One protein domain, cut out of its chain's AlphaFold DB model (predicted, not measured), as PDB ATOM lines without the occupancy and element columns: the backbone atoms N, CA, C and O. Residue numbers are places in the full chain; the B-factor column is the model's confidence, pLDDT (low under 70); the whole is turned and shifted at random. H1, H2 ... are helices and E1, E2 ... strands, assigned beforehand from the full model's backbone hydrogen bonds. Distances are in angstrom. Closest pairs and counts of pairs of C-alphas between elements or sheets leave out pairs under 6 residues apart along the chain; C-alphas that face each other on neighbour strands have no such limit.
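What this domain is: This is residues 240 to 312 and 397 to 429 of the 432 residues of the protein "Protein TonB" of Bacteroidales bacterium (UniProt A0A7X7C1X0). A twisted sheet of four strands, curled like part of a barrel, has the longest helix, H3, packed on one face, over E2 and E1. H1 packs by its residues 249 to 253 near the E4 edge of the sheet and touches the far part of H3, while the short H2 sits over E4. The printed part has 106 residues, with three named helices and four named strands in the order H1 H2 E1 E2 H3 E3 E4; the sheet runs E2 E1 E3 E4 and is mixed, and the class is mixed, helices and strands. The whole is compact, with a radius of gyration of the C-alphas of 14.1 A, yet elongated in outline, spanning 49 by 26 by 24 A.

How they stand to each other: In the sheet, the inner strands E1, residues 269 to 277, and E3, residues 397 to 407, are antiparallel neighbours at 158 degrees, with N 271 and O 402 2.8 A apart, within hydrogen-bond range. The edge strand E2, residues 283 to 289, forms a hairpin with E1, antiparallel at 163 degrees, with N 274 and O 287 at 2.8 A. The other edge strand, E4, residues 423 to 428, is parallel to E3 at 23 degrees, with N 425 and O 403 at 2.8 A. H3, residues 296 to 309, is on the sheet at a height of 7.9 A, over E2 and E1; it runs only just slantwise to the strands, at 32 degrees to E1 on the local plane. Its closest C-alphas to E2 are those of Ser 299 and Ala 288, 5.3 A. H1, residues 245 to 255, and H3 form two layers with the sheet, both helices on one face of it. H1 touches H3, which touches it with residues 305 to 309 alone, the closest C-alphas being those of Asn 255 and Val 305, 6.3 A apart; their lines stand at a steep tilt of 59 degrees, opposite ways. H2, residues 260 to 264, is on the sheet over E4 at a height of 9.3 A, and is close to but not clearly touching H3, C-alphas 262 and 297 being closest at 6.8 A. In H1, H2 and H3 every O i to N i+4 pair is within hydrogen-bond range.

Where its parts are: H1 begins at C-alpha 245 (435.847, 358.941, 397.772) and is 15.3 A long; H2 is 6.2 A. E1 is 26.0 A, E2 16.7 A and H3 20.0 A. E3, 32.3 A, begins at C-alpha 397 (432.781, 345.687, 392.677), and E4, 16.7 A, ends at C-alpha 428 (410.728, 369.572, 395.753).

The domain as a whole: The two C-alphas farthest apart are those of Glu 280 and Gly 410, 49.7 A. Residues 313 to 396 are not printed, and C-alphas 312 and 397 are 21.3 A apart across the cut. The link E3 to E4, residues 408 to 422, is long. The mean pLDDT of the printed part is 73.2; 36 residues are under 70, among them 240 to 250 and 277 to 284.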
ATOM      1  N   THR A 240     440.954 353.052 395.885       50.62
ATOM      2  CA  THR A 240     440.344 354.334 396.191       50.62
ATOM      3  C   THR A 240     439.833 354.898 394.867       50.62
ATOM      4  O   THR A 240     440.561 354.887 393.874       50.62
ATOM      5  N   ILE A 241     438.575 355.348 394.827       50.56
ATOM      6  CA  ILE A 241     437.991 355.967 393.628       50.56
ATOM      7  C   ILE A 241     438.916 357.113 393.175       50.56
ATOM      8  O   ILE A 241     439.400 357.842 394.048       50.56
ATOM      9  N   PRO A 242     439.209 357.285 391.870       44.59
ATOM     10  CA  PRO A 242     440.158 358.296 391.413       44.59
ATOM     11  C   PRO A 242     439.883 359.690 391.999       44.59
ATOM     12  O   PRO A 242     438.791 360.239 391.862       44.59
ATOM     13  N   GLY A 243     440.884 360.259 392.681       47.94
ATOM     14  CA  GLY A 243     440.770 361.536 393.395       47.94
ATOM     15  C   GLY A 243     440.176 361.463 394.812       47.94
ATOM     16  O   GLY A 243     439.976 362.509 395.430       47.94
ATOM     17  N   GLY A 244     439.932 360.261 395.337       52.16
ATOM     18  CA  GLY A 244     439.366 360.014 396.662       52.16
ATOM     19  C   GLY A 244     437.843 359.883 396.638       52.16
ATOM     20  O   GLY A 244     437.167 360.540 395.846       52.16
ATOM     21  N   GLU A 245     437.298 359.087 397.565       56.88
ATOM     22  CA  GLU A 245     435.847 358.941 397.772       56.88
ATOM     23  C   GLU A 245     435.168 360.311 397.884       56.88
ATOM     24  O   GLU A 245     434.196 360.585 397.199       56.88
ATOM     25  N   GLU A 246     435.756 361.246 398.627       54.41
ATOM     26  CA  GLU A 246     435.172 362.569 398.828       54.41
ATOM     27  C   GLU A 246     435.157 363.442 397.549       54.41
ATOM     28  O   GLU A 246     434.238 364.234 397.365       54.41
ATOM     29  N   ARG A 247     436.138 363.325 396.635       60.31
ATOM     30  CA  ARG A 247     436.099 364.064 395.351       60.31
ATOM     31  C   ARG A 247     435.065 363.459 394.409       60.31
ATOM     32  O   ARG A 247     434.352 364.198 393.741       60.31
ATOM     33  N   PHE A 248     434.978 362.134 394.376       63.22
ATOM     34  CA  PHE A 248     433.970 361.435 393.592       63.22
ATOM     35  C   PHE A 248     432.554 361.729 394.097       63.22
ATOM     36  O   PHE A 248     431.680 362.079 393.311       63.22
ATOM     37  N   MET A 249     432.349 361.696 395.415       62.84
ATOM     38  CA  MET A 249     431.080 362.052 396.049       62.84
ATOM     39  C   MET A 249     430.721 363.517 395.801       62.84
ATOM     40  O   MET A 249     429.565 363.817 395.516       62.84
ATOM     41  N   ARG A 250     431.705 364.426 395.822       64.06
ATOM     42  CA  ARG A 250     431.510 365.831 395.439       64.06
ATOM     43  C   ARG A 250     431.095 365.972 393.975       64.06
ATOM     44  O   ARG A 250     430.115 366.651 393.701       64.06
ATOM     45  N   TYR A 251     431.773 365.283 393.057       71.69
ATOM     46  CA  TYR A 251     431.393 365.272 391.644       71.69
ATOM     47  C   TYR A 251     429.957 364.775 391.461       71.69
ATOM     48  O   TYR A 251     429.178 365.408 390.752       71.69
ATOM     49  N   ILE A 252     429.586 363.668 392.115       70.69
ATOM     50  CA  ILE A 252     428.217 363.153 392.065       70.69
ATOM     51  C   ILE A 252     427.253 364.214 392.591       70.69
ATOM     52  O   ILE A 252     426.313 364.543 391.883       70.69
ATOM     53  N   ALA A 253     427.506 364.792 393.767       67.31
ATOM     54  CA  ALA A 253     426.638 365.803 394.368       67.31
ATOM     55  C   ALA A 253     426.452 367.053 393.485       67.31
ATOM     56  O   ALA A 253     425.356 367.604 393.436       67.31
ATOM     57  N   GLU A 254     427.490 367.485 392.767       70.94
ATOM     58  CA  GLU A 254     427.438 368.646 391.866       70.94
ATOM     59  C   GLU A 254     426.729 368.350 390.534       70.94
ATOM     60  O   GLU A 254     426.173 369.257 389.909       70.94
ATOM     61  N   ASN A 255     426.751 367.094 390.077       76.81
ATOM     62  CA  ASN A 255     426.302 366.722 388.732       76.81
ATOM     63  C   ASN A 255     425.003 365.911 388.703       76.81
ATOM     64  O   ASN A 255     424.383 365.821 387.634       76.81
ATOM     65  N   ILE A 256     424.598 365.326 389.833       82.12
ATOM     66  CA  ILE A 256     423.350 364.584 389.975       82.12
ATOM     67  C   ILE A 256     422.177 365.533 390.147       82.12
ATOM     68  O   ILE A 256     422.208 366.474 390.938       82.12
ATOM     69  N   LYS A 257     421.119 365.289 389.382       81.50
ATOM     70  CA  LYS A 257     419.890 366.073 389.428       81.50
ATOM     71  C   LYS A 257     418.718 365.154 389.676       81.50
ATOM     72  O   LYS A 257     418.656 364.067 389.133       81.50
ATOM     73  N   TYR A 258     417.737 365.606 390.441       82.38
ATOM     74  CA  TYR A 258     416.478 364.879 390.539       82.38
ATOM     75  C   TYR A 258     415.672 365.106 389.246       82.38
ATOM     76  O   TYR A 258     415.298 366.253 388.979       82.38
ATOM     77  N   PRO A 259     415.394 364.072 388.424       83.38
ATOM     78  CA  PRO A 259     414.674 364.254 387.166       83.38
ATOM     79  C   PRO A 259     413.308 364.915 387.383       83.38
ATOM     80  O   PRO A 259     412.533 364.472 388.224       83.38
ATOM     81  N   VAL A 260     412.998 365.964 386.615       79.88
ATOM     82  CA  VAL A 260     411.770 366.768 386.793       79.88
ATOM     83  C   VAL A 260     410.510 365.905 386.695       79.88
ATOM     84  O   VAL A 260     409.658 365.969 387.571       79.88
ATOM     85  N   ILE A 261     410.441 365.021 385.699       79.81
ATOM     86  CA  ILE A 261     409.308 364.101 385.505       79.81
ATOM     87  C   ILE A 261     409.162 363.134 386.693       79.81
ATOM     88  O   ILE A 261     408.048 362.816 387.099       79.81
ATOM     89  N   ALA A 262     410.274 362.686 387.289       80.56
ATOM     90  CA  ALA A 262     410.235 361.842 388.483       80.56
ATOM     91  C   ALA A 262     409.688 362.617 389.694       80.56
ATOM     92  O   ALA A 262     408.903 362.067 390.462       80.56
ATOM     93  N   GLN A 263     410.037 363.904 389.830       80.56
ATOM     94  CA  GLN A 263     409.483 364.772 390.875       80.56
ATOM     95  C   GLN A 263     407.981 365.022 390.683       80.56
ATOM     96  O   GLN A 263     407.220 364.899 391.640       80.56
ATOM     97  N   GLU A 264     407.542 365.320 389.456       81.38
ATOM     98  CA  GLU A 264     406.126 365.545 389.121       81.38
ATOM     99  C   GLU A 264     405.264 364.303 389.376       81.38
ATOM    100  O   GLU A 264     404.140 364.415 389.861       81.38
ATOM    101  N   ASN A 265     405.814 363.118 389.109       84.00
ATOM    102  CA  ASN A 265     405.139 361.840 389.330       84.00
ATOM    103  C   ASN A 265     405.289 361.305 390.766       84.00
ATOM    104  O   ASN A 265     404.817 360.210 391.059       84.00
ATOM    105  N   GLY A 266     405.949 362.042 391.665       84.75
ATOM    106  CA  GLY A 266     406.114 361.633 393.063       84.75
ATOM    107  C   GLY A 266     407.077 360.458 393.287       84.75
ATOM    108  O   GLY A 266     407.058 359.858 394.363       84.75
ATOM    109  N   VAL A 267     407.902 360.112 392.296       86.12
ATOM    110  CA  VAL A 267     408.790 358.938 392.316       86.12
ATOM    111  C   VAL A 267     409.962 359.199 393.250       86.12
ATOM    112  O   VAL A 267     410.761 360.087 392.977       86.12
ATOM    113  N   GLN A 268     410.085 358.409 394.314       88.12
ATOM    114  CA  GLN A 268     411.168 358.420 395.309       88.12
ATOM    115  C   GLN A 268     411.755 357.007 395.400       88.12
ATOM    116  O   GLN A 268     411.028 356.050 395.153       88.12
ATOM    117  N   GLY A 269     413.027 356.847 395.769       86.81
ATOM    118  CA  GLY A 269     413.630 355.511 395.792       86.81
ATOM    119  C   GLY A 269     415.126 355.475 396.074       86.81
ATOM    120  O   GLY A 269     415.817 356.494 395.996       86.81
ATOM    121  N   LEU A 270     415.622 354.278 396.391       84.19
ATOM    122  CA  LEU A 270     417.043 353.968 396.526       84.19
ATOM    123  C   LEU A 270     417.541 353.332 395.227       84.19
ATOM    124  O   LEU A 270     417.148 352.228 394.882       84.19
ATOM    125  N   VAL A 271     418.485 353.978 394.555       84.19
ATOM    126  CA  VAL A 271     419.207 353.397 393.423       84.19
ATOM    127  C   VAL A 271     420.532 352.830 393.917       84.19
ATOM    128  O   VAL A 271     421.328 353.541 394.530       84.19
ATOM    129  N   LYS A 272     420.801 351.557 393.613       83.19
ATOM    130  CA  LYS A 272     422.110 350.933 393.841       83.19
ATOM    131  C   LYS A 272     422.891 350.894 392.537       83.19
ATOM    132  O   LYS A 272     422.477 350.250 391.570       83.19
ATOM    133  N   ALA A 273     424.011 351.606 392.505       81.38
ATOM    134  CA  ALA A 273     424.931 351.559 391.384       81.38
ATOM    135  C   ALA A 273     426.117 350.645 391.696       81.38
ATOM    136  O   ALA A 273     426.820 350.842 392.680       81.38
ATOM    137  N   SER A 274     426.360 349.692 390.804       79.75
ATOM    138  CA  SER A 274     427.443 348.721 390.865       79.75
ATOM    139  C   SER A 274     428.504 349.072 389.824       79.75
ATOM    140  O   SER A 274     428.223 349.131 388.620       79.75
ATOM    141  N   LEU A 275     429.725 349.336 390.282       74.31
ATOM    142  CA  LEU A 275     430.876 349.653 389.440       74.31
ATOM    143  C   LEU A 275     431.862 348.492 389.491       74.31
ATOM    144  O   LEU A 275     432.348 348.160 390.569       74.31
ATOM    145  N   LYS A 276     432.173 347.904 388.332       71.81
ATOM    146  CA  LYS A 276     433.188 346.855 388.192       71.81
ATOM    147  C   LYS A 276     434.461 347.390 387.565       71.81
ATOM    148  O   LYS A 276     434.399 348.038 386.519       71.81
ATOM    149  N   TYR A 277     435.596 347.017 388.143       67.12
ATOM    150  CA  TYR A 277     436.933 347.387 387.680       67.12
ATOM    151  C   TYR A 277     437.743 346.141 387.292       67.12
ATOM    152  O   TYR A 277     437.596 345.089 387.922       67.12
ATOM    153  N   ASN A 278     438.597 346.255 386.267       58.47
ATOM    154  CA  ASN A 278     439.613 345.241 385.960       58.47
ATOM    155  C   ASN A 278     440.868 345.467 386.820       58.47
ATOM    156  O   ASN A 278     440.963 346.436 387.574       58.47
ATOM    157  N   SER A 279     441.857 344.583 386.684       51.66
ATOM    158  CA  SER A 279     443.152 344.681 387.374       51.66
ATOM    159  C   SER A 279     443.982 345.919 386.999       51.66
ATOM    160  O   SER A 279     444.946 346.228 387.689       51.66
ATOM    161  N   GLU A 280     443.619 346.620 385.922       54.53
ATOM    162  CA  GLU A 280     444.237 347.873 385.461       54.53
ATOM    163  C   GLU A 280     443.406 349.108 385.848       54.53
ATOM    164  O   GLU A 280     443.658 350.208 385.361       54.53
ATOM    165  N   TRP A 281     442.407 348.939 386.723       53.00
ATOM    166  CA  TRP A 281     441.527 350.006 387.215       53.00
ATOM    167  C   TRP A 281     440.658 350.686 386.162       53.00
ATOM    168  O   TRP A 281     440.061 351.733 386.412       53.00
ATOM    169  N   GLN A 282     440.510 350.061 385.002       58.16
ATOM    170  CA  GLN A 282     439.545 350.495 384.013       58.16
ATOM    171  C   GLN A 282     438.167 349.987 384.424       58.16
ATOM    172  O   GLN A 282     437.993 348.816 384.781       58.16
ATOM    173  N   ILE A 283     437.172 350.871 384.369       64.38
ATOM    174  CA  ILE A 283     435.786 350.473 384.594       64.38
ATOM    175  C   ILE A 283     435.372 349.552 383.453       64.38
ATOM    176  O   ILE A 283     435.285 349.962 382.298       64.38
ATOM    177  N   VAL A 284     435.090 348.304 383.803       67.06
ATOM    178  CA  VAL A 284     434.642 347.264 382.873       67.06
ATOM    179  C   VAL A 284     433.127 347.311 382.733       67.06
ATOM    180  O   VAL A 284     432.583 347.036 381.666       67.06
ATOM    181  N   SER A 285     432.420 347.685 383.805       72.19
ATOM    182  CA  SER A 285     430.974 347.882 383.745       72.19
ATOM    183  C   SER A 285     430.473 348.842 384.814       72.19
ATOM    184  O   SER A 285     430.868 348.735 385.971       72.19
ATOM    185  N   VAL A 286     429.522 349.698 384.443       75.31
ATOM    186  CA  VAL A 286     428.645 350.409 385.381       75.31
ATOM    187  C   VAL A 286     427.244 349.848 385.202       75.31
ATOM    188  O   VAL A 286     426.747 349.793 384.075       75.31
ATOM    189  N   LYS A 287     426.601 349.446 386.294       81.31
ATOM    190  CA  LYS A 287     425.189 349.059 386.315       81.31
ATOM    191  C   LYS A 287     424.467 349.903 387.352       81.31
ATOM    192  O   LYS A 287     424.874 349.921 388.500       81.31
ATOM    193  N   ALA A 288     423.391 350.567 386.958       78.38
ATOM    194  CA  ALA A 288     422.402 351.108 387.882       78.38
ATOM    195  C   ALA A 288     421.093 350.416 387.513       78.38
ATOM    196  O   ALA A 288     420.540 350.678 386.445       78.38
ATOM    197  N   ILE A 289     420.696 349.423 388.306       68.94
ATOM    198  CA  ILE A 289     419.510 348.619 388.010       68.94
ATOM    199  C   ILE A 289     418.334 349.282 388.730       68.94
ATOM    200  O   ILE A 289     418.449 349.507 389.934       68.94
ATOM    201  N   PRO A 290     417.248 349.631 388.024       63.44
ATOM    202  CA  PRO A 290     416.053 350.137 388.678       63.44
ATOM    203  C   PRO A 290     415.318 349.007 389.398       63.44
ATOM    204  O   PRO A 290     415.168 347.920 388.832       63.44
ATOM    205  N   ASP A 291     414.815 349.273 390.606       64.81
ATOM    206  CA  ASP A 291     413.993 348.304 391.343       64.81
ATOM    207  C   ASP A 291     412.564 348.227 390.757       64.81
ATOM    208  O   ASP A 291     411.873 347.217 390.911       64.81
ATOM    209  N   SER A 292     412.131 349.246 390.001       68.25
ATOM    210  CA  SER A 292     410.837 349.288 389.305       68.25
ATOM    211  C   SER A 292     410.883 350.067 387.980       68.25
ATOM    212  O   SER A 292     411.793 350.851 387.710       68.25
ATOM    213  N   LYS A 293     409.868 349.893 387.120       68.44
ATOM    214  CA  LYS A 293     409.759 350.647 385.853       68.44
ATOM    215  C   LYS A 293     409.621 352.158 386.092       68.44
ATOM    216  O   LYS A 293     410.109 352.941 385.279       68.44
ATOM    217  N   GLU A 294     408.999 352.558 387.198       66.44
ATOM    218  CA  GLU A 294     408.839 353.960 387.604       66.44
ATOM    219  C   GLU A 294     410.172 354.593 388.043       66.44
ATOM    220  O   GLU A 294     410.421 355.763 387.764       66.44
ATOM    221  N   GLU A 295     411.071 353.804 388.633       71.19
ATOM    222  CA  GLU A 295     412.398 354.243 389.089       71.19
ATOM    223  C   GLU A 295     413.471 354.252 387.990       71.19
ATOM    224  O   GLU A 295     414.577 354.749 388.209       71.19
ATOM    225  N   SER A 296     413.145 353.766 386.786       78.94
ATOM    226  CA  SER A 296     414.058 353.750 385.631       78.94
ATOM    227  C   SER A 296     414.706 355.111 385.362       78.94
ATOM    228  O   SER A 296     415.905 355.178 385.099       78.94
ATOM    229  N   MET A 297     413.956 356.200 385.543       82.38
ATOM    230  CA  MET A 297     414.439 357.571 385.356       82.38
ATOM    231  C   MET A 297     415.500 357.979 386.390       82.38
ATOM    232  O   MET A 297     416.410 358.746 386.076       82.38
ATOM    233  N   LEU A 298     415.401 357.468 387.623       84.56
ATOM    234  CA  LEU A 298     416.392 357.702 388.676       84.56
ATOM    235  C   LEU A 298     417.676 356.919 388.373       84.56
ATOM    236  O   LEU A 298     418.777 357.459 388.474       84.56
ATOM    237  N   SER A 299     417.543 355.661 387.946       85.19
ATOM    238  CA  SER A 299     418.683 354.818 387.569       85.19
ATOM    239  C   SER A 299     419.422 355.327 386.334       85.19
ATOM    240  O   SER A 299     420.652 355.294 386.310       85.19
ATOM    241  N   GLU A 300     418.706 355.837 385.330       85.75
ATOM    242  CA  GLU A 300     419.302 356.467 384.147       85.75
ATOM    243  C   GLU A 300     420.137 357.696 384.509       85.75
ATOM    244  O   GLU A 300     421.244 357.868 383.992       85.75
ATOM    245  N   GLU A 301     419.649 358.522 385.434       86.25
ATOM    246  CA  GLU A 301     420.380 359.692 385.910       86.25
ATOM    247  C   GLU A 301     421.639 359.301 386.690       86.25
ATOM    248  O   GLU A 301     422.727 359.815 386.414       86.25
ATOM    249  N   VAL A 302     421.529 358.345 387.616       84.56
ATOM    250  CA  VAL A 302     422.685 357.818 388.355       84.56
ATOM    251  C   VAL A 302     423.719 357.235 387.388       84.56
ATOM    252  O   VAL A 302     424.905 357.553 387.480       84.56
ATOM    253  N   TYR A 303     423.281 356.448 386.401       84.94
ATOM    254  CA  TYR A 303     424.156 355.911 385.361       84.94
ATOM    255  C   TYR A 303     424.832 357.020 384.542       84.94
ATOM    256  O   TYR A 303     426.040 356.954 384.303       84.94
ATOM    257  N   ARG A 304     424.086 358.057 384.131       85.94
ATOM    258  CA  ARG A 304     424.607 359.201 383.365       85.94
ATOM    259  C   ARG A 304     425.710 359.926 384.132       85.94
ATOM    260  O   ARG A 304     426.756 360.204 383.548       85.94
ATOM    261  N   VAL A 305     425.478 360.234 385.408       81.62
ATOM    262  CA  VAL A 305     426.427 360.965 386.262       81.62
ATOM    263  C   VAL A 305     427.680 360.140 386.496       81.62
ATOM    264  O   VAL A 305     428.781 360.629 386.259       81.62
ATOM    265  N   ILE A 306     427.522 358.869 386.877       78.31
ATOM    266  CA  ILE A 306     428.657 357.973 387.104       78.31
ATOM    267  C   ILE A 306     429.468 357.830 385.818       78.31
ATOM    268  O   ILE A 306     430.670 358.053 385.833       78.31
ATOM    269  N   LYS A 307     428.834 357.554 384.674       76.88
ATOM    270  CA  LYS A 307     429.534 357.466 383.384       76.88
ATOM    271  C   LYS A 307     430.215 358.783 382.993       76.88
ATOM    272  O   LYS A 307     431.286 358.754 382.393       76.88
ATOM    273  N   GLY A 308     429.604 359.922 383.323       75.06
ATOM    274  CA  GLY A 308     430.166 361.259 383.123       75.06
ATOM    275  C   GLY A 308     431.446 361.494 383.922       75.06
ATOM    276  O   GLY A 308     432.407 362.014 383.361       75.06
ATOM    277  N   ALA A 309     431.501 361.013 385.170       70.06
ATOM    278  CA  ALA A 309     432.678 361.113 386.039       70.06
ATOM    279  C   ALA A 309     433.935 360.470 385.430       70.06
ATOM    280  O   ALA A 309     435.053 360.807 385.810       70.06
ATOM    281  N   PHE A 310     433.749 359.555 384.474       66.81
ATOM    282  CA  PHE A 310     434.809 358.762 383.859       66.81
ATOM    283  C   PHE A 310     434.941 358.983 382.344       66.81
ATOM    284  O   PHE A 310     435.589 358.188 381.669       66.81
ATOM    285  N   LYS A 311     434.326 360.032 381.776       65.69
ATOM    286  CA  LYS A 311     434.371 360.306 380.326       65.69
ATOM    287  C   LYS A 311     435.620 361.096 379.888       65.69
ATOM    288  O   LYS A 311     436.003 360.998 378.727       65.69
ATOM    289  N   ASP A 312     436.299 361.778 380.816       52.28
ATOM    290  CA  ASP A 312     437.489 362.616 380.567       52.28
ATOM    291  C   ASP A 312     438.805 361.960 381.033       52.28
ATOM    292  O   ASP A 312     439.615 362.555 381.739       52.28
ATOM    293  N   THR A 397     434.120 345.108 392.791       61.59
ATOM    294  CA  THR A 397     432.781 345.687 392.677       61.59
ATOM    295  C   THR A 397     432.568 346.682 393.809       61.59
ATOM    296  O   THR A 397     432.703 346.325 394.978       61.59
ATOM    297  N   THR A 398     432.247 347.926 393.467       68.25
ATOM    298  CA  THR A 398     431.858 348.964 394.429       68.25
ATOM    299  C   THR A 398     430.372 349.244 394.282       68.25
ATOM    300  O   THR A 398     429.910 349.509 393.173       68.25
ATOM    301  N   GLU A 399     429.646 349.214 395.399       72.56
ATOM    302  CA  GLU A 399     428.229 349.566 395.467       72.56
ATOM    303  C   GLU A 399     428.071 350.990 396.005       72.56
ATOM    304  O   GLU A 399     428.571 351.314 397.083       72.56
ATOM    305  N   LEU A 400     427.360 351.834 395.262       77.06
ATOM    306  CA  LEU A 400     427.033 353.201 395.639       77.06
ATOM    307  C   LEU A 400     425.510 353.336 395.809       77.06
ATOM    308  O   LEU A 400     424.785 353.275 394.809       77.06
ATOM    309  N   PRO A 401     425.011 353.533 397.042       80.25
ATOM    310  CA  PRO A 401     423.606 353.824 397.276       80.25
ATOM    311  C   PRO A 401     423.301 355.309 397.033       80.25
ATOM    312  O   PRO A 401     423.947 356.191 397.598       80.25
ATOM    313  N   VAL A 402     422.284 355.594 396.218       82.50
ATOM    314  CA  VAL A 402     421.776 356.947 395.950       82.50
ATOM    315  C   VAL A 402     420.291 356.999 396.284       82.50
ATOM    316  O   VAL A 402     419.492 356.307 395.664       82.50
ATOM    317  N   VAL A 403     419.908 357.818 397.256       83.75
ATOM    318  CA  VAL A 403     418.521 357.964 397.710       83.75
ATOM    319  C   VAL A 403     417.927 359.243 397.144       83.75
ATOM    320  O   VAL A 403     418.404 360.336 397.446       83.75
ATOM    321  N   PHE A 404     416.847 359.116 396.380       85.56
ATOM    322  CA  PHE A 404     416.022 360.232 395.930       85.56
ATOM    323  C   PHE A 404     414.805 360.363 396.839       85.56
ATOM    324  O   PHE A 404     414.007 359.431 396.953       85.56
ATOM    325  N   ARG A 405     414.652 361.527 397.476       86.75
ATOM    326  CA  ARG A 405     413.501 361.828 398.337       86.75
ATOM    327  C   ARG A 405     412.922 363.202 398.037       86.75
ATOM    328  O   ARG A 405     413.660 364.153 397.782       86.75
ATOM    329  N   LEU A 406     411.605 363.312 398.101       81.62
ATOM    330  CA  LEU A 406     410.893 364.566 397.916       81.62
ATOM    331  C   LEU A 406     410.644 365.245 399.260       81.62
ATOM    332  O   LEU A 406     410.453 364.603 400.293       81.62
ATOM    333  N   GLN A 407     410.622 366.569 399.222       79.31
ATOM    334  CA  GLN A 407     410.182 367.431 400.309       79.31
ATOM    335  C   GLN A 407     409.169 368.443 399.768       79.31
ATOM    336  O   GLN A 407     409.178 368.766 398.581       79.31
ATOM    337  N   GLY A 408     408.282 368.935 400.629       72.25
ATOM    338  CA  GLY A 408     407.273 369.924 400.255       72.25
ATOM    339  C   GLY A 408     405.901 369.644 400.856       72.25
ATOM    340  O   GLY A 408     405.648 368.585 401.434       72.25
ATOM    341  N   GLU A 409     405.015 370.628 400.748       72.25
ATOM    342  CA  GLU A 409     403.693 370.580 401.364       72.25
ATOM    343  C   GLU A 409     402.796 369.534 400.680       72.25
ATOM    344  O   GLU A 409     402.599 369.535 399.463       72.25
ATOM    345  N   GLY A 410     402.259 368.605 401.475       72.19
ATOM    346  CA  GLY A 410     401.366 367.549 400.990       72.19
ATOM    347  C   GLY A 410     402.049 366.373 400.284       72.19
ATOM    348  O   GLY A 410     401.343 365.507 399.764       72.19
ATOM    349  N   VAL A 411     403.382 366.311 400.282       79.50
ATOM    350  CA  VAL A 411     404.162 365.202 399.715       79.50
ATOM    351  C   VAL A 411     404.331 364.081 400.746       79.50
ATOM    352  O   VAL A 411     404.612 364.341 401.915       79.50
ATOM    353  N   LYS A 412     404.175 362.815 400.327       84.06
ATOM    354  CA  LYS A 412     404.451 361.660 401.194       84.06
ATOM    355  C   LYS A 412     405.962 361.547 401.435       84.06
ATOM    356  O   LYS A 412     406.720 361.419 400.474       84.06
ATOM    357  N   SER A 413     406.382 361.551 402.700       83.25
ATOM    358  CA  SER A 413     407.779 361.321 403.085       83.25
ATOM    359  C   SER A 413     408.282 359.958 402.605       83.25
ATOM    360  O   SER A 413     407.551 358.969 402.679       83.25
ATOM    361  N   TYR A 414     409.538 359.908 402.160       84.31
ATOM    362  CA  TYR A 414     410.232 358.658 401.854       84.31
ATOM    363  C   TYR A 414     410.328 357.764 403.100       84.31
ATOM    364  O   TYR A 414     410.826 358.203 404.139       84.31
ATOM    365  N   ASP A 415     409.854 356.524 402.985       85.19
ATOM    366  CA  ASP A 415     409.810 355.499 404.039       85.19
ATOM    367  C   ASP A 415     410.707 354.280 403.735       85.19
ATOM    368  O   ASP A 415     410.696 353.294 404.471       85.19
ATOM    369  N   GLY A 416     411.510 354.348 402.667       82.88
ATOM    370  CA  GLY A 416     412.415 353.279 402.250       82.88
ATOM    371  C   GLY A 416     413.787 353.285 402.948       82.88
ATOM    372  O   GLY A 416     414.123 354.196 403.714       82.88
ATOM    373  N   PRO A 417     414.631 352.271 402.674       80.56
ATOM    374  CA  PRO A 417     415.955 352.150 403.274       80.56
ATOM    375  C   PRO A 417     416.861 353.327 402.891       80.56
ATOM    376  O   PRO A 417     416.915 353.738 401.730       80.56
ATOM    377  N   THR A 418     417.604 353.838 403.874       76.00
ATOM    378  CA  THR A 418     418.615 354.893 403.705       76.00
ATOM    379  C   THR A 418     419.916 354.430 404.367       76.00
ATOM    380  O   THR A 418     420.063 354.605 405.573       76.00
ATOM    381  N   PRO A 419     420.830 353.775 403.626       68.19
ATOM    382  CA  PRO A 419     422.143 353.400 404.154       68.19
ATOM    383  C   PRO A 419     422.931 354.621 404.650       68.19
ATOM    384  O   PRO A 419     422.865 355.680 404.025       68.19
ATOM    385  N   ASP A 420     423.726 354.465 405.712       55.72
ATOM    386  CA  ASP A 420     424.504 355.564 406.317       55.72
ATOM    387  C   ASP A 420     425.500 356.219 405.340       55.72
ATOM    388  O   ASP A 420     425.856 357.385 405.488       55.72
ATOM    389  N   ASN A 421     425.931 355.479 404.314       59.59
ATOM    390  CA  ASN A 421     426.849 355.938 403.271       59.59
ATOM    391  C   ASN A 421     426.147 356.407 401.979       59.59
ATOM    392  O   ASN A 421     426.799 356.534 400.942       59.59
ATOM    393  N   ALA A 422     424.827 356.619 401.996       67.12
ATOM    394  CA  ALA A 422     424.076 356.985 400.799       67.12
ATOM    395  C   ALA A 422     424.253 358.453 400.383       67.12
ATOM    396  O   ALA A 422     424.223 359.369 401.207       67.12
ATOM    397  N   VAL A 423     424.333 358.691 399.071       72.50
ATOM    398  CA  VAL A 423     424.147 360.032 398.498       72.50
ATOM    399  C   VAL A 423     422.664 360.367 398.553       72.50
ATOM    400  O   VAL A 423     421.859 359.689 397.919       72.50
ATOM    401  N   VAL A 424     422.289 361.420 399.276       77.44
ATOM    402  CA  VAL A 424     420.888 361.845 399.377       77.44
ATOM    403  C   VAL A 424     420.616 363.002 398.420       77.44
ATOM    404  O   VAL A 424     421.146 364.099 398.588       77.44
ATOM    405  N   VAL A 425     419.745 362.768 397.442       77.62
ATOM    406  CA  VAL A 425     419.262 363.757 396.477       77.62
ATOM    407  C   VAL A 425     417.858 364.192 396.886       77.62
ATOM    408  O   VAL A 425     416.929 363.385 396.939       77.62
ATOM    409  N   VAL A 426     417.700 365.479 397.197       79.06
ATOM    410  CA  VAL A 426     416.418 366.046 397.636       79.06
ATOM    411  C   VAL A 426     415.764 366.819 396.496       79.06
ATOM    412  O   VAL A 426     416.383 367.704 395.909       79.06
ATOM    413  N   GLY A 427     414.516 366.473 396.187       75.00
ATOM    414  CA  GLY A 427     413.662 367.178 395.228       75.00
ATOM    415  C   GLY A 427     412.523 367.907 395.932       75.00
ATOM    416  O   GLY A 427     412.239 367.634 397.100       75.00
ATOM    417  N   TYR A 428     411.854 368.810 395.218       73.38
ATOM    418  CA  TYR A 428     410.728 369.572 395.753       73.38
ATOM    419  C   TYR A 428     409.447 369.227 395.001       73.38
ATOM    420  O   TYR A 428     409.340 369.455 393.798       73.38
ATOM    421  N   GLY A 429     408.472 368.679 395.724       62.38
ATOM    422  CA  GLY A 429     407.132 368.412 395.215       62.38
ATOM    423  C   GLY A 429     406.125 369.419 395.769       62.38
ATOM    424  O   GLY A 429     406.239 369.866 396.908       62.38
TER     425      GLY A 429